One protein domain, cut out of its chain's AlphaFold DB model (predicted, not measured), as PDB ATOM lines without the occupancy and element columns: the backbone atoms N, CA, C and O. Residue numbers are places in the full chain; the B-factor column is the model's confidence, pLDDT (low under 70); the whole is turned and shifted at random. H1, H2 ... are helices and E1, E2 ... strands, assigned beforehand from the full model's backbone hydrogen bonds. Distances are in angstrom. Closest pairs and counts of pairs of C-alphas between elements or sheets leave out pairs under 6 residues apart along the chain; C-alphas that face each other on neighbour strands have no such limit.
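Overview. This is residues 43 to 157 of the 157 residues of a protein of Acidimicrobiia bacterium (UniProt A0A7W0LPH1). A twisted antiparallel sheet of six strands has the long helix H4 packed on one face, reaching over E1, E2, E4 and E5. The shorter helix H2 lies on this same face, toward the edge strand E3, and meets H4 at a steep angle, while the short helices H1 and H3 only graze the sheet. E4 bends, and E5 and E6 pair with different parts of it, which gives a branched sheet. The printed part has 115 residues with four named helices and six named strands, in the order E1 E2 H1 E3 H2 H3 H4 E4 E5 E6, and its class is mixed, helices and strands. The whole is compact, with a radius of gyration of the C-alphas of 13.6 A, yet elongated in outline, spanning 45 by 28 by 24 A.

Along the chain. The sheet begins with E1, residues 43 to 51, 24.7 A long, whose C-alpha 43 is at (20.430, 40.783, -12.780). E2 is residues 55 to 62, 23.0 A long, and E3 is residues 73 to 76, 10.5 A. E4, residues 130 to 140, is the longest strand by residues and measures 24.5 A. E5 is residues 147 to 149, and E6 is residues 153 to 156, 10.2 A long, with C-alpha 156 at (10.332, 29.565, 7.506). H4 is residues 109 to 125, 24.1 A from C-alpha 109 at (29.083, 46.555, -6.372) to C-alpha 125. H2 is residues 82 to 90, 12.4 A. H1, residues 65 to 68, and H3, residues 95 to 98, have four residues each.

Arrangement. E1 and E2 form a hairpin, antiparallel at 162 degrees, with N 47 and O 59 within hydrogen-bond range at 3.0 A. On the other side of E1 is E4, antiparallel at 167 degrees, with N 48 and O 133 2.7 A apart. On the other side of E2 from E1 is the edge strand E3, antiparallel at 149 degrees, with N 60 and O 74 3.0 A apart. E4 bends by 61 degrees at residue 137, and its pairing is staggered. Its residues 138 to 140 pair with E5 in an antiparallel hairpin, N 139 and O 148 being 2.8 A apart. Its residues 130 to 134 pair with E6, also antiparallel, N 134 and O 153 being 2.8 A apart. E5 and E6 lie on one side of E4, with E1 on the other side, and E5 and E6 are apart. H4 is on the sheet with residues 109 to 124; the closest C-alphas are 6.2 A apart for E2, at Val 58 and Gln 120, and 5.9 A for E5, at Ala 111 and Ala 147. H2 is on the same face as H4, at a height over the sheet of 9.9 A. It lies over E3 and only just over E2, where 3 of its C-alphas fall, and runs along the strands at 17 degrees to E3 on the local plane. H2 and H4 touch, H4 with residues 113 to 117 alone, at a steep tilt of 62 degrees, opposite ways; their closest C-alphas, of Ala 85 and Val 113, are 5.9 A apart. H3 is close to but not clearly touching H4, with the C-alphas of Leu 98 and Val 109 7.1 A apart. H1 grazes the sheet with residues 66 to 68 and touches no helix. In H2 and H4 every O i to N i+4 pair is within hydrogen-bond range; H1 and H3 are too short for such a pair.

Size, cuts and confidence. The C-alphas farthest apart, of Gly 103 and Ala 128, are 44.9 A apart. The printed part has no cut and ends at Arg 157, the chain's last residue. No link is long; those from H3 to H4, with 10 residues, and from E4 to E5, with 6, are short, and the others are tight. The mean pLDDT of the printed part is 92.9, and residues 65 to 70 are under 70.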
ATOM      1  N   GLU A  43      21.188  41.746 -13.576       94.50
ATOM      2  CA  GLU A  43      20.430  40.783 -12.780       94.50
ATOM      3  C   GLU A  43      21.389  39.827 -12.071       94.50
ATOM      4  O   GLU A  43      22.334  39.298 -12.660       94.50
ATOM      5  N   THR A  44      21.145  39.629 -10.786       96.06
ATOM      6  CA  THR A  44      21.906  38.780  -9.874       96.06
ATOM      7  C   THR A  44      20.939  37.986  -9.010       96.06
ATOM      8  O   THR A  44      19.749  38.295  -8.966       96.06
ATOM      9  N   VAL A  45      21.456  36.984  -8.316       96.44
ATOM     10  CA  VAL A  45      20.742  36.281  -7.255       96.44
ATOM     11  C   VAL A  45      21.545  36.386  -5.967       96.44
ATOM     12  O   VAL A  45      22.780  36.330  -5.982       96.44
ATOM     13  N   VAL A  46      20.843  36.553  -4.854       98.06
ATOM     14  CA  VAL A  46      21.405  36.428  -3.510       98.06
ATOM     15  C   VAL A  46      20.420  35.619  -2.687       98.06
ATOM     16  O   VAL A  46      19.231  35.918  -2.696       98.06
ATOM     17  N   GLY A  47      20.901  34.624  -1.956       96.88
ATOM     18  CA  GLY A  47      20.017  33.774  -1.172       96.88
ATOM     19  C   GLY A  47      20.683  33.148   0.038       96.88
ATOM     20  O   GLY A  47      21.882  33.312   0.262       96.88
ATOM     21  N   VAL A  48      19.880  32.436   0.815       97.12
ATOM     22  CA  VAL A  48      20.275  31.608   1.949       97.12
ATOM     23  C   VAL A  48      19.637  30.245   1.756       97.12
ATOM     24  O   VAL A  48      18.423  30.154   1.606       97.12
ATOM     25  N   ALA A  49      20.449  29.200   1.816       91.69
ATOM     26  CA  ALA A  49      19.988  27.824   1.904       91.69
ATOM     27  C   ALA A  49      20.624  27.162   3.127       91.69
ATOM     28  O   ALA A  49      21.733  27.525   3.518       91.69
ATOM     29  N   ASN A  50      19.939  26.198   3.732       86.75
ATOM     30  CA  ASN A  50      20.518  25.388   4.798       86.75
ATOM     31  C   ASN A  50      21.199  24.158   4.195       86.75
ATOM     32  O   ASN A  50      20.536  23.290   3.631       86.75
ATOM     33  N   ASP A  51      22.519  24.098   4.321       89.62
ATOM     34  CA  ASP A  51      23.309  22.916   4.004       89.62
ATOM     35  C   ASP A  51      23.315  21.947   5.200       89.62
ATOM     36  O   ASP A  51      23.378  22.371   6.355       89.62
ATOM     37  N   GLU A  52      23.263  20.642   4.933       86.50
ATOM     38  CA  GLU A  52      23.185  19.608   5.979       86.50
ATOM     39  C   GLU A  52      24.432  19.552   6.875       86.50
ATOM     40  O   GLU A  52      24.341  19.150   8.036       86.50
ATOM     41  N   LEU A  53      25.599  19.935   6.349       88.81
ATOM     42  CA  LEU A  53      26.878  19.879   7.055       88.81
ATOM     43  C   LEU A  53      27.265  21.235   7.641       88.81
ATOM     44  O   LEU A  53      27.830  21.294   8.733       88.81
ATOM     45  N   PHE A  54      26.996  22.312   6.905       86.81
ATOM     46  CA  PHE A  54      27.473  23.652   7.250       86.81
ATOM     47  C   PHE A  54      26.404  24.567   7.858       86.81
ATOM     48  O   PHE A  54      26.751  25.637   8.357       86.81
ATOM     49  N   GLY A  55      25.133  24.159   7.852       89.06
ATOM     50  CA  GLY A  55      24.025  25.006   8.283       89.06
ATOM     51  C   GLY A  55      23.731  26.117   7.266       89.06
ATOM     52  O   GLY A  55      23.899  25.904   6.057       89.06
ATOM     53  N   PRO A  56      23.281  27.306   7.707       92.62
ATOM     54  CA  PRO A  56      22.964  28.401   6.802       92.62
ATOM     55  C   PRO A  56      24.146  28.740   5.901       92.62
ATOM     56  O   PRO A  56      25.265  28.942   6.355       92.62
ATOM     57  N   THR A  57      23.891  28.843   4.607       96.00
ATOM     58  CA  THR A  57      24.895  29.154   3.597       96.00
ATOM     59  C   THR A  57      24.341  30.229   2.680       96.00
ATOM     60  O   THR A  57      23.265  30.086   2.103       96.00
ATOM     61  N   VAL A  58      25.086  31.322   2.542       97.81
ATOM     62  CA  VAL A  58      24.741  32.429   1.652       97.81
ATOM     63  C   VAL A  58      25.232  32.112   0.249       97.81
ATOM     64  O   VAL A  58      26.401  31.768   0.067       97.81
ATOM     65  N   LEU A  59      24.353  32.270  -0.735       95.88
ATOM     66  CA  LEU A  59      24.641  32.143  -2.160       95.88
ATOM     67  C   LEU A  59      24.653  33.523  -2.822       95.88
ATOM     68  O   LEU A  59      23.837  34.388  -2.504       95.88
ATOM     69  N   PHE A  60      25.560  33.708  -3.777       97.56
ATOM     70  CA  PHE A  60      25.554  34.815  -4.727       97.56
ATOM     71  C   PHE A  60      25.799  34.273  -6.133       97.56
ATOM     72  O   PHE A  60      26.612  33.370  -6.322       97.56
ATOM     73  N   GLY A  61      25.135  34.848  -7.127       95.44
ATOM     74  CA  GLY A  61      25.361  34.520  -8.529       95.44
ATOM     75  C   GLY A  61      24.836  35.591  -9.468       95.44
ATOM     76  O   GLY A  61      24.164  36.540  -9.058       95.44
ATOM     77  N   LEU A  62      25.126  35.435 -10.755       91.94
ATOM     78  CA  LEU A  62      24.521  36.261 -11.799       91.94
ATOM     79  C   LEU A  62      23.223  35.620 -12.298       91.94
ATOM     80  O   LEU A  62      23.167  34.410 -12.511       91.94
ATOM     81  N   GLY A  63      22.188  36.438 -12.487       82.19
ATOM     82  CA  GLY A  63      20.860  35.992 -12.905       82.19
ATOM     83  C   GLY A  63      20.787  35.581 -14.382       82.19
ATOM     84  O   GLY A  63      21.726  35.769 -15.164       82.19
ATOM     85  N   GLY A  64      19.645  35.014 -14.775       78.31
ATOM     86  CA  GLY A  64      19.383  34.531 -16.133       78.31
ATOM     87  C   GLY A  64      20.199  33.285 -16.502       78.31
ATOM     88  O   GLY A  64      20.451  32.410 -15.677       78.31
ATOM     89  N   VAL A  65      20.670  33.207 -17.753       66.44
ATOM     90  CA  VAL A  65      21.397  32.031 -18.288       66.44
ATOM     91  C   VAL A  65      22.639  31.659 -17.457       66.44
ATOM     92  O   VAL A  65      23.059  30.499 -17.445       66.44
ATOM     93  N   PHE A  66      23.238  32.622 -16.751       67.31
ATOM     94  CA  PHE A  66      24.450  32.405 -15.960       67.31
ATOM     95  C   PHE A  66      24.226  31.481 -14.756       67.31
ATOM     96  O   PHE A  66      25.109  30.675 -14.453       67.31
ATOM     97  N   ILE A  67      23.050  31.509 -14.127       66.38
ATOM     98  CA  ILE A  67      22.717  30.553 -13.069       66.38
ATOM     99  C   ILE A  67      22.113  29.261 -13.627       66.38
ATOM    100  O   ILE A  67      22.546  28.177 -13.240       66.38
ATOM    101  N   GLU A  68      21.191  29.356 -14.590       69.31
ATOM    102  CA  GLU A  68      20.441  28.198 -15.103       69.31
ATOM    103  C   GLU A  68      21.329  27.194 -15.853       69.31
ATOM    104  O   GLU A  68      21.179  25.982 -15.699       69.31
ATOM    105  N   VAL A  69      22.272  27.694 -16.662       63.38
ATOM    106  CA  VAL A  69      23.087  26.862 -17.563       63.38
ATOM    107  C   VAL A  69      24.534  26.767 -17.095       63.38
ATOM    108  O   VAL A  69      25.139  25.699 -17.171       63.38
ATOM    109  N   LEU A  70      25.111  27.874 -16.617       65.25
ATOM    110  CA  LEU A  70      26.540  27.940 -16.291       65.25
ATOM    111  C   LEU A  70      26.852  27.676 -14.813       65.25
ATOM    112  O   LEU A  70      28.029  27.488 -14.491       65.25
ATOM    113  N   ARG A  71      25.823  27.629 -13.950       79.62
ATOM    114  CA  ARG A  71      25.944  27.472 -12.489       79.62
ATOM    115  C   ARG A  71      27.004  28.412 -11.903       79.62
ATOM    116  O   ARG A  71      27.835  27.998 -11.097       79.62
ATOM    117  N   ASP A  72      27.020  29.658 -12.376       88.38
ATOM    118  CA  ASP A  72      28.007  30.664 -11.986       88.38
ATOM    119  C   ASP A  72      27.627  31.308 -10.649       88.38
ATOM    120  O   ASP A  72      27.072  32.409 -10.592       88.38
ATOM    121  N   VAL A  73      27.871  30.555  -9.579       92.69
ATOM    122  CA  VAL A  73      27.494  30.896  -8.208       92.69
ATOM    123  C   VAL A  73      28.661  30.689  -7.251       92.69
ATOM    124  O   VAL A  73      29.548  29.864  -7.480       92.69
ATOM    125  N   THR A  74      28.640  31.428  -6.152       95.81
ATOM    126  CA  THR A  74      29.586  31.317  -5.046       95.81
ATOM    127  C   THR A  74      28.822  31.173  -3.738       95.81
ATOM    128  O   THR A  74      27.687  31.631  -3.607       95.81
ATOM    129  N   PHE A  75      29.453  30.514  -2.767       95.94
ATOM    130  CA  PHE A  75      28.848  30.199  -1.475       95.94
ATOM    131  C   PHE A  75      29.743  30.665  -0.341       95.94
ATOM    132  O   PHE A  75      30.970  30.593  -0.464       95.94
ATOM    133  N   ARG A  76      29.136  31.103   0.764       97.44
ATOM    134  CA  ARG A  76      29.822  31.413   2.021       97.44
ATOM    135  C   ARG A  76      28.978  31.018   3.224       97.44
ATOM    136  O   ARG A  76      27.801  31.356   3.297       97.44
ATOM    137  N   VAL A  77      29.614  30.361   4.187       97.25
ATOM    138  CA  VAL A  77      29.026  30.088   5.501       97.25
ATOM    139  C   VAL A  77      29.186  31.350   6.358       97.25
ATOM    140  O   VAL A  77      30.313  31.843   6.485       97.25
ATOM    141  N   PRO A  78      28.102  31.934   6.893       96.75
ATOM    142  CA  PRO A  78      28.172  33.089   7.768       96.75
ATOM    143  C   PRO A  78      28.597  32.697   9.199       96.75
ATOM    144  O   PRO A  78      28.443  31.546   9.599       96.75
ATOM    145  N   PRO A  79      29.110  33.649   9.999       97.25
ATOM    146  CA  PRO A  79      29.338  35.048   9.648       97.25
ATOM    147  C   PRO A  79      30.635  35.252   8.848       97.25
ATOM    148  O   PRO A  79      31.651  34.605   9.088       97.25
ATOM    149  N   PHE A  80      30.627  36.227   7.939       98.31
ATOM    150  CA  PHE A  80      31.816  36.670   7.206       98.31
ATOM    151  C   PHE A  80      31.840  38.196   7.046       98.31
ATOM    152  O   PHE A  80      30.817  38.864   7.182       98.31
ATOM    153  N   ASP A  81      33.010  38.774   6.780       98.38
ATOM    154  CA  ASP A  81      33.168  40.226   6.686       98.38
ATOM    155  C   ASP A  81      32.897  40.785   5.273       98.38
ATOM    156  O   ASP A  81      32.707  40.069   4.287       98.38
ATOM    157  N   ARG A  82      32.906  42.121   5.155       98.44
ATOM    158  CA  ARG A  82      32.733  42.817   3.868       98.44
ATOM    159  C   ARG A  82      33.823  42.471   2.849       98.44
ATOM    160  O   ARG A  82      33.578  42.599   1.650       98.44
ATOM    161  N   ALA A  83      35.029  42.114   3.294       98.50
ATOM    162  CA  ALA A  83      36.111  41.746   2.389       98.50
ATOM    163  C   ALA A  83      35.835  40.374   1.760       98.50
ATOM    164  O   ALA A  83      36.035  40.211   0.558       98.50
ATOM    165  N   GLU A  84      35.297  39.431   2.535       98.56
ATOM    166  CA  GLU A  84      34.837  38.135   2.043       98.56
ATOM    167  C   GLU A  84      33.654  38.281   1.086       98.56
ATOM    168  O   GLU A  84      33.683  37.718  -0.003       98.56
ATOM    169  N   ALA A  85      32.670  39.125   1.409       98.44
ATOM    170  CA  ALA A  85      31.569  39.420   0.490       98.44
ATOM    171  C   ALA A  85      32.069  39.985  -0.857       98.44
ATOM    172  O   ALA A  85      31.569  39.630  -1.923       98.44
ATOM    173  N   ARG A  86      33.102  40.839  -0.842       98.25
ATOM    174  CA  ARG A  86      33.736  41.339  -2.077       98.25
ATOM    175  C   ARG A  86      34.466  40.241  -2.851       98.25
ATOM    176  O   ARG A  86      34.410  40.258  -4.079       98.25
ATOM    177  N   ARG A  87      35.147  39.314  -2.163       98.06
ATOM    178  CA  ARG A  87      35.780  38.141  -2.794       98.06
ATOM    179  C   ARG A  87      34.735  37.259  -3.467       98.06
ATOM    180  O   ARG A  87      34.864  36.987  -4.654       98.06
ATOM    181  N   MET A  88      33.664  36.941  -2.745       96.88
ATOM    182  CA  MET A  88      32.519  36.168  -3.224       96.88
ATOM    183  C   MET A  88      31.928  36.743  -4.522       96.88
ATOM    184  O   MET A  88      31.650  35.992  -5.454       96.88
ATOM    185  N   VAL A  89      31.800  38.073  -4.622       97.44
ATOM    186  CA  VAL A  89      31.352  38.742  -5.857       97.44
ATOM    187  C   VAL A  89      32.387  38.653  -6.981       97.44
ATOM    188  O   VAL A  89      32.020  38.505  -8.140       97.44
ATOM    189  N   GLY A  90      33.679  38.745  -6.669       96.31
ATOM    190  CA  GLY A  90      34.753  38.686  -7.667       96.31
ATOM    191  C   GLY A  90      35.050  37.289  -8.222       96.31
ATOM    192  O   GLY A  90      35.737  37.189  -9.236       96.31
ATOM    193  N   GLU A  91      34.564  36.237  -7.564       95.56
ATOM    194  CA  GLU A  91      34.801  34.831  -7.915       95.56
ATOM    195  C   GLU A  91      33.873  34.299  -9.015       95.56
ATOM    196  O   GLU A  91      34.222  33.316  -9.672       95.56
ATOM    197  N   VAL A  92      32.726  34.944  -9.255       93.56
ATOM    198  CA  VAL A  92      31.831  34.541 -10.350       93.56
ATOM    199  C   VAL A  92      32.496  34.830 -11.700       93.56
ATOM    200  O   VAL A  92      33.073  35.898 -11.931       93.56
ATOM    201  N   LYS A  93      32.414  33.886 -12.634       89.06
ATOM    202  CA  LYS A  93      33.018  33.969 -13.974       89.06
ATOM    203  C   LYS A  93      32.504  35.176 -14.753       89.06
ATOM    204  O   LYS A  93      33.253  35.786 -15.515       89.06
ATOM    205  N   GLY A  94      31.237  35.536 -14.565       87.31
ATOM    206  CA  GLY A  94      30.615  36.692 -15.194       87.31
ATOM    207  C   GLY A  94      30.878  38.026 -14.489       87.31
ATOM    208  O   GLY A  94      30.306  39.030 -14.908       87.31
ATOM    209  N   HIS A  95      31.764  38.094 -13.485       91.25
ATOM    210  CA  HIS A  95      32.159  39.345 -12.817       91.25
ATOM    211  C   HIS A  95      32.485  40.514 -13.773       91.25
ATOM    212  O   HIS A  95      32.129  41.653 -13.458       91.25
ATOM    213  N   PRO A  96      33.071  40.307 -14.977       91.31
ATOM    214  CA  PRO A  96      33.232  41.386 -15.954       91.31
ATOM    215  C   PRO A  96      31.936  42.134 -16.316       91.31
ATOM    216  O   PRO A  96      32.002  43.313 -16.646       91.31
ATOM    217  N   LEU A  97      30.758  41.507 -16.211       90.81
ATOM    218  CA  LEU A  97      29.468  42.171 -16.435       90.81
ATOM    219  C   LEU A  97      29.168  43.236 -15.374       90.81
ATOM    220  O   LEU A  97      28.616  44.283 -15.709       90.81
ATOM    221  N   LEU A  98      29.583  43.012 -14.123       93.31
ATOM    222  CA  LEU A  98      29.443  43.983 -13.032       93.31
ATOM    223  C   LEU A  98      30.390  45.178 -13.200       93.31
ATOM    224  O   LEU A  98      30.102  46.268 -12.716       93.31
ATOM    225  N   ARG A  99      31.500  45.007 -13.926       92.19
ATOM    226  CA  ARG A  99      32.442  46.090 -14.262       92.19
ATOM    227  C   ARG A  99      32.006  46.933 -15.464       92.19
ATOM    228  O   ARG A  99      32.689  47.894 -15.806       92.19
ATOM    229  N   GLY A 100      30.876  46.594 -16.081       86.62
ATOM    230  CA  GLY A 100      30.403  47.195 -17.321       86.62
ATOM    231  C   GLY A 100      30.839  46.381 -18.539       86.62
ATOM    232  O   GLY A 100      31.996  45.995 -18.692       86.62
ATOM    233  N   ALA A 101      29.889  46.119 -19.435       82.44
ATOM    234  CA  ALA A 101      30.111  45.384 -20.675       82.44
ATOM    235  C   ALA A 101      29.222  45.937 -21.794       82.44
ATOM    236  O   ALA A 101      28.104  46.387 -21.543       82.44
ATOM    237  N   ARG A 102      29.705  45.884 -23.045       79.25
ATOM    238  CA  ARG A 102      28.959  46.314 -24.249       79.25
ATOM    239  C   ARG A 102      28.346  47.723 -24.119       79.25
ATOM    240  O   ARG A 102      27.184  47.931 -24.452       79.25
ATOM    241  N   GLY A 103      29.119  48.677 -23.595       79.81
ATOM    242  CA  GLY A 103      28.692  50.073 -23.419       79.81
ATOM    243  C   GLY A 103      27.797  50.335 -22.201       79.81
ATOM    244  O   GLY A 103      27.368  51.468 -22.007       79.81
ATOM    245  N   ARG A 104      27.515  49.321 -21.369       86.69
ATOM    246  CA  ARG A 104      26.829  49.518 -20.085       86.69
ATOM    247  C   ARG A 104      27.801  50.061 -19.030       86.69
ATOM    248  O   ARG A 104      28.947  49.607 -19.000       86.69
ATOM    249  N   PRO A 105      27.353  50.986 -18.162       92.19
ATOM    250  CA  PRO A 105      28.165  51.472 -17.051       92.19
ATOM    251  C   PRO A 105      28.437  50.356 -16.024       92.19
ATOM    252  O   PRO A 105      27.687  49.373 -15.988       92.19
ATOM    253  N   PRO A 106      29.467  50.511 -15.176       95.94
ATOM    254  CA  PRO A 106      29.694  49.634 -14.032       95.94
ATOM    255  C   PRO A 106      28.479  49.584 -13.098       95.94
ATOM    256  O   PRO A 106      27.776  50.582 -12.915       95.94
ATOM    257  N   ALA A 107      28.242  48.415 -12.509       97.12
ATOM    258  CA  ALA A 107      27.197  48.190 -11.523       97.12
ATOM    259  C   ALA A 107      27.641  48.658 -10.125       97.12
ATOM    260  O   ALA A 107      28.832  48.686  -9.809       97.12
ATOM    261  N   ASP A 108      26.682  48.977  -9.259       98.19
ATOM    262  CA  ASP A 108      26.918  49.357  -7.867       98.19
ATOM    263  C   ASP A 108      27.292  48.143  -6.998       98.19
ATOM    264  O   ASP A 108      26.505  47.612  -6.209       98.19
ATOM    265  N   VAL A 109      28.535  47.681  -7.146       97.69
ATOM    266  CA  VAL A 109      29.083  46.555  -6.372       97.69
ATOM    267  C   VAL A 109      29.097  46.863  -4.869       97.69
ATOM    268  O   VAL A 109      29.007  45.950  -4.051       97.69
ATOM    269  N   GLY A 110      29.191  48.139  -4.480       98.19
ATOM    270  CA  GLY A 110      29.094  48.549  -3.080       98.19
ATOM    271  C   GLY A 110      27.732  48.209  -2.481       98.19
ATOM    272  O   GLY A 110      27.671  47.601  -1.411       98.19
ATOM    273  N   ALA A 111      26.655  48.540  -3.194       98.50
ATOM    274  CA  ALA A 111      25.296  48.201  -2.794       98.50
ATOM    275  C   ALA A 111      25.032  46.690  -2.811       98.50
ATOM    276  O   ALA A 111      24.407  46.177  -1.886       98.50
ATOM    277  N   LEU A 112      25.550  45.961  -3.804       98.56
ATOM    278  CA  LEU A 112      25.454  44.498  -3.838       98.56
ATOM    279  C   LEU A 112      26.106  43.853  -2.600       98.56
ATOM    280  O   LEU A 112      25.504  43.000  -1.953       98.56
ATOM    281  N   VAL A 113      27.312  44.294  -2.232       98.62
ATOM    282  CA  VAL A 113      28.000  43.816  -1.022       98.62
ATOM    283  C   VAL A 113      27.185  44.124   0.233       98.62
ATOM    284  O   VAL A 113      27.101  43.284   1.122       98.62
ATOM    285  N   GLU A 114      26.559  45.298   0.316       98.69
ATOM    286  CA  GLU A 114      25.671  45.637   1.433       98.69
ATOM    287  C   GLU A 114      24.462  44.692   1.519       98.69
ATOM    288  O   GLU A 114      24.120  44.257   2.617       98.69
ATOM    289  N   VAL A 115      23.851  44.323   0.386       98.62
ATOM    290  CA  VAL A 115      22.764  43.329   0.353       98.62
ATOM    291  C   VAL A 115      23.248  41.980   0.883       98.62
ATOM    292  O   VAL A 115      22.634  41.448   1.803       98.62
ATOM    293  N   ILE A 116      24.380  41.466   0.392       98.69
ATOM    294  CA  ILE A 116      24.961  40.191   0.855       98.69
ATOM    295  C   ILE A 116      25.232  40.227   2.366       98.69
ATOM    296  O   ILE A 116      24.900  39.286   3.085       98.69
ATOM    297  N   MET A 117      25.782  41.331   2.879       98.75
ATOM    298  CA  MET A 117      26.046  41.495   4.313       98.75
ATOM    299  C   MET A 117      24.770  41.550   5.162       98.75
ATOM    300  O   MET A 117      24.780  41.133   6.318       98.75
ATOM    301  N   ARG A 118      23.662  42.062   4.621       98.38
ATOM    302  CA  ARG A 118      22.365  42.034   5.311       98.38
ATOM    303  C   ARG A 118      21.735  40.652   5.269       98.38
ATOM    304  O   ARG A 118      21.185  40.221   6.276       98.38
ATOM    305  N   VAL A 119      21.863  39.954   4.145       98.38
ATOM    306  CA  VAL A 119      21.379  38.580   3.978       98.38
ATOM    307  C   VAL A 119      22.115  37.620   4.912       98.38
ATOM    308  O   VAL A 119      21.466  36.859   5.622       98.38
ATOM    309  N   GLN A 120      23.447  37.700   4.998       97.81
ATOM    310  CA  GLN A 120      24.215  36.849   5.917       97.81
ATOM    311  C   GLN A 120      23.832  37.109   7.375       97.81
ATOM    312  O   GLN A 120      23.641  36.172   8.145       97.81
ATOM    313  N   ARG A 121      23.620  38.383   7.734       97.94
ATOM    314  CA  ARG A 121      23.156  38.742   9.070       97.94
ATOM    315  C   ARG A 121      21.767  38.175   9.355       97.94
ATOM    316  O   ARG A 121      21.562  37.650  10.439       97.94
ATOM    317  N   LEU A 122      20.838  38.253   8.400       96.81
ATOM    318  CA  LEU A 122      19.510  37.652   8.539       96.81
ATOM    319  C   LEU A 122      19.612  36.138   8.776       96.81
ATOM    320  O   LEU A 122      18.916  35.619   9.641       96.81
ATOM    321  N   ALA A 123      20.501  35.455   8.051       96.06
ATOM    322  CA  ALA A 123      20.740  34.024   8.220       96.06
ATOM    323  C   ALA A 123      21.237  33.675   9.631       96.06
ATOM    324  O   ALA A 123      20.748  32.723  10.224       96.06
ATOM    325  N   VAL A 124      22.163  34.468  10.182       95.94
ATOM    326  CA  VAL A 124      22.689  34.270  11.544       95.94
ATOM    327  C   VAL A 124      21.646  34.619  12.606       95.94
ATOM    328  O   VAL A 124      21.400  33.826  13.511       95.94
ATOM    329  N   ASP A 125      21.015  35.790  12.495       96.38
ATOM    330  CA  ASP A 125      20.070  36.306  13.494       96.38
ATOM    331  C   ASP A 125      18.786  35.446  13.564       96.38
ATOM    332  O   ASP A 125      18.125  35.404  14.602       96.38
ATOM    333  N   HIS A 126      18.447  34.733  12.483       95.25
ATOM    334  CA  HIS A 126      17.251  33.891  12.369       95.25
ATOM    335  C   HIS A 126      17.552  32.419  12.059       95.25
ATOM    336  O   HIS A 126      16.681  31.723  11.534       95.25
ATOM    337  N   ASP A 127      18.735  31.917  12.428       91.44
ATOM    338  CA  ASP A 127      19.157  30.537  12.141       91.44
ATOM    339  C   ASP A 127      18.156  29.486  12.634       91.44
ATOM    340  O   ASP A 127      18.006  28.463  11.991       91.44
ATOM    341  N   ALA A 128      17.393  29.731  13.704       92.00
ATOM    342  CA  ALA A 128      16.385  28.785  14.199       92.00
ATOM    343  C   ALA A 128      15.079  28.760  13.379       92.00
ATOM    344  O   ALA A 128      14.389  27.740  13.348       92.00
ATOM    345  N   THR A 129      14.741  29.841  12.671       94.25
ATOM    346  CA  THR A 129      13.435  30.002  12.000       94.25
ATOM    347  C   THR A 129      13.520  30.113  10.482       94.25
ATOM    348  O   THR A 129      12.545  29.794   9.811       94.25
ATOM    349  N   LEU A 130      14.647  30.559   9.923       93.88
ATOM    350  CA  LEU A 130      14.829  30.724   8.482       93.88
ATOM    351  C   LEU A 130      15.208  29.386   7.826       93.88
ATOM    352  O   LEU A 130      16.277  28.839   8.094       93.88
ATOM    353  N   ALA A 131      14.345  28.874   6.950       92.56
ATOM    354  CA  ALA A 131      14.632  27.701   6.124       92.56
ATOM    355  C   ALA A 131      15.360  28.094   4.832       92.56
ATOM    356  O   ALA A 131      16.373  27.482   4.493       92.56
ATOM    357  N   GLU A 132      14.855  29.114   4.140       94.88
ATOM    358  CA  GLU A 132      15.358  29.540   2.836       94.88
ATOM    359  C   GLU A 132      15.061  31.024   2.599       94.88
ATOM    360  O   GLU A 132      14.036  31.548   3.039       94.88
ATOM    361  N   LEU A 133      15.956  31.695   1.882       97.31
ATOM    362  CA  LEU A 133      15.715  32.999   1.274       97.31
ATOM    363  C   LEU A 133      16.231  32.949  -0.162       97.31
ATOM    364  O   LEU A 133      17.409  32.682  -0.364       97.31
ATOM    365  N   ASP A 134      15.397  33.276  -1.137       96.50
ATOM    366  CA  ASP A 134      15.805  33.437  -2.530       96.50
ATOM    367  C   ASP A 134      15.414  34.831  -3.014       96.50
ATOM    368  O   ASP A 134      14.232  35.162  -3.073       96.50
ATOM    369  N   ILE A 135      16.399  35.673  -3.324       97.50
ATOM    370  CA  ILE A 135      16.181  36.984  -3.942       97.50
ATOM    371  C   ILE A 135      16.580  36.876  -5.409       97.50
ATOM    372  O   ILE A 135      17.745  37.093  -5.768       97.50
ATOM    373  N   ASN A 136      15.599  36.566  -6.253       94.56
ATOM    374  CA  ASN A 136      15.809  36.307  -7.667       94.56
ATOM    375  C   ASN A 136      14.651  36.851  -8.532       94.56
ATOM    376  O   ASN A 136      13.595  36.230  -8.573       94.56
ATOM    377  N   PRO A 137      14.835  37.958  -9.279       94.44
ATOM    378  CA  PRO A 137      16.098  38.653  -9.499       94.44
ATOM    379  C   PRO A 137      16.356  39.786  -8.492       94.44
ATOM    380  O   PRO A 137      15.486  40.606  -8.183       94.44
ATOM    381  N   LEU A 138      17.617  39.915  -8.076       97.12
ATOM    382  CA  LEU A 138      18.191  41.136  -7.516       97.12
ATOM    383  C   LEU A 138      18.869  41.932  -8.639       97.12
ATOM    384  O   LEU A 138      19.892  41.515  -9.181       97.12
ATOM    385  N   VAL A 139      18.349  43.110  -8.977       96.88
ATOM    386  CA  VAL A 139      18.948  43.990  -9.988       96.88
ATOM    387  C   VAL A 139      19.943  44.945  -9.344       96.88
ATOM    388  O   VAL A 139      19.565  45.801  -8.545       96.88
ATOM    389  N   VAL A 140      21.209  44.860  -9.749       97.50
ATOM    390  CA  VAL A 140      22.253  45.823  -9.376       97.50
ATOM    391  C   VAL A 140      22.287  46.938 -10.420       97.50
ATOM    392  O   VAL A 140      22.604  46.710 -11.591       97.50
ATOM    393  N   LEU A 141      21.916  48.148 -10.010       97.06
ATOM    394  CA  LEU A 141      21.840  49.318 -10.883       97.06
ATOM    395  C   LEU A 141      23.241  49.911 -11.125       97.06
ATOM    396  O   LEU A 141      24.203  49.486 -10.484       97.06
ATOM    397  N   PRO A 142      23.390  50.870 -12.061       96.88
ATOM    398  CA  PRO A 142      24.659  51.569 -12.247       96.88
ATOM    399  C   PRO A 142      25.202  52.156 -10.942       96.88
ATOM    400  O   PRO A 142      24.424  52.509 -10.056       96.88
ATOM    401  N   GLU A 143      26.523  52.285 -10.847       96.06
ATOM    402  CA  GLU A 143      27.214  52.800  -9.661       96.06
ATOM    403  C   GLU A 143      26.547  54.061  -9.072       96.06
ATOM    404  O   GLU A 143      26.211  55.006  -9.789       96.06
ATOM    405  N   GLY A 144      26.303  54.047  -7.756       96.38
ATOM    406  CA  GLY A 144      25.618  55.114  -7.024       96.38
ATOM    407  C   GLY A 144      24.088  55.033  -7.051       96.38
ATOM    408  O   GLY A 144      23.429  55.853  -6.411       96.38
ATOM    409  N   ARG A 145      23.497  54.071  -7.774       96.75
ATOM    410  CA  ARG A 145      22.035  53.879  -7.855       96.75
ATOM    411  C   ARG A 145      21.516  52.690  -7.048       96.75
ATOM    412  O   ARG A 145      20.300  52.504  -6.998       96.75
ATOM    413  N   GLY A 146      22.390  51.924  -6.400       97.75
ATOM    414  CA  GLY A 146      21.999  50.853  -5.491       97.75
ATOM    415  C   GLY A 146      21.632  49.523  -6.160       97.75
ATOM    416  O   GLY A 146      21.954  49.261  -7.318       97.75
ATOM    417  N   ALA A 147      20.934  48.673  -5.408       97.81
ATOM    418  CA  ALA A 147      20.386  47.402  -5.874       97.81
ATOM    419  C   ALA A 147      18.911  47.277  -5.458       97.81
ATOM    420  O   ALA A 147      18.509  47.828  -4.432       97.81
ATOM    421  N   LYS A 148      18.101  46.578  -6.260       97.44
ATOM    422  CA  LYS A 148      16.659  46.399  -6.042       97.44
ATOM    423  C   LYS A 148      16.264  44.938  -6.225       97.44
ATOM    424  O   LYS A 148      16.490  44.378  -7.294       97.44
ATOM    425  N   ALA A 149      15.674  44.338  -5.195       96.50
ATOM    426  CA  ALA A 149      15.020  43.037  -5.308       96.50
ATOM    427  C   ALA A 149      13.716  43.218  -6.092       96.50
ATOM    428  O   ALA A 149      12.897  44.056  -5.710       96.50
ATOM    429  N   LEU A 150      13.553  42.500  -7.204       94.88
ATOM    430  CA  LEU A 150      12.298  42.519  -7.963       94.88
ATOM    431  C   LEU A 150      11.351  41.412  -7.517       94.88
ATOM    432  O   LEU A 150      10.141  41.568  -7.654       94.88
ATOM    433  N   ASP A 151      11.914  40.330  -6.990       94.12
ATOM    434  CA  ASP A 151      11.187  39.216  -6.408       94.12
ATOM    435  C   ASP A 151      11.993  38.629  -5.246       94.12
ATOM    436  O   ASP A 151      13.227  38.749  -5.207       94.12
ATOM    437  N   ALA A 152      11.283  38.060  -4.277       95.81
ATOM    438  CA  ALA A 152      11.892  37.378  -3.151       95.81
ATOM    439  C   ALA A 152      10.951  36.318  -2.575       95.81
ATOM    440  O   ALA A 152       9.794  36.604  -2.266       95.81
ATOM    441  N   LEU A 153      11.490  35.125  -2.342       95.94
ATOM    442  CA  LEU A 153      10.854  34.061  -1.582       95.94
ATOM    443  C   LEU A 153      11.564  33.916  -0.240       95.94
ATOM    444  O   LEU A 153      12.787  33.837  -0.181       95.94
ATOM    445  N   LEU A 154      10.795  33.845   0.841       96.56
ATOM    446  CA  LEU A 154      11.306  33.512   2.164       96.56
ATOM    447  C   LEU A 154      10.496  32.345   2.714       96.56
ATOM    448  O   LEU A 154       9.270  32.417   2.785       96.56
ATOM    449  N   VAL A 155      11.193  31.287   3.119       95.88
ATOM    450  CA  VAL A 155      10.600  30.099   3.734       95.88
ATOM    451  C   VAL A 155      11.051  30.025   5.186       95.88
ATOM    452  O   VAL A 155      12.240  30.136   5.497       95.88
ATOM    453  N   THR A 156      10.091  29.832   6.084       94.56
ATOM    454  CA  THR A 156      10.332  29.565   7.506       94.56
ATOM    455  C   THR A 156      10.215  28.073   7.803       94.56
ATOM    456  O   THR A 156       9.498  27.367   7.096       94.56
ATOM    457  N   ARG A 157      10.918  27.597   8.834       88.69
ATOM    458  CA  ARG A 157      10.774  26.224   9.345       88.69
ATOM    459  C   ARG A 157       9.431  25.981  10.028       88.69
ATOM    460  O   ARG A 157       8.860  26.958  10.565       88.69
TER     461      ARG A 157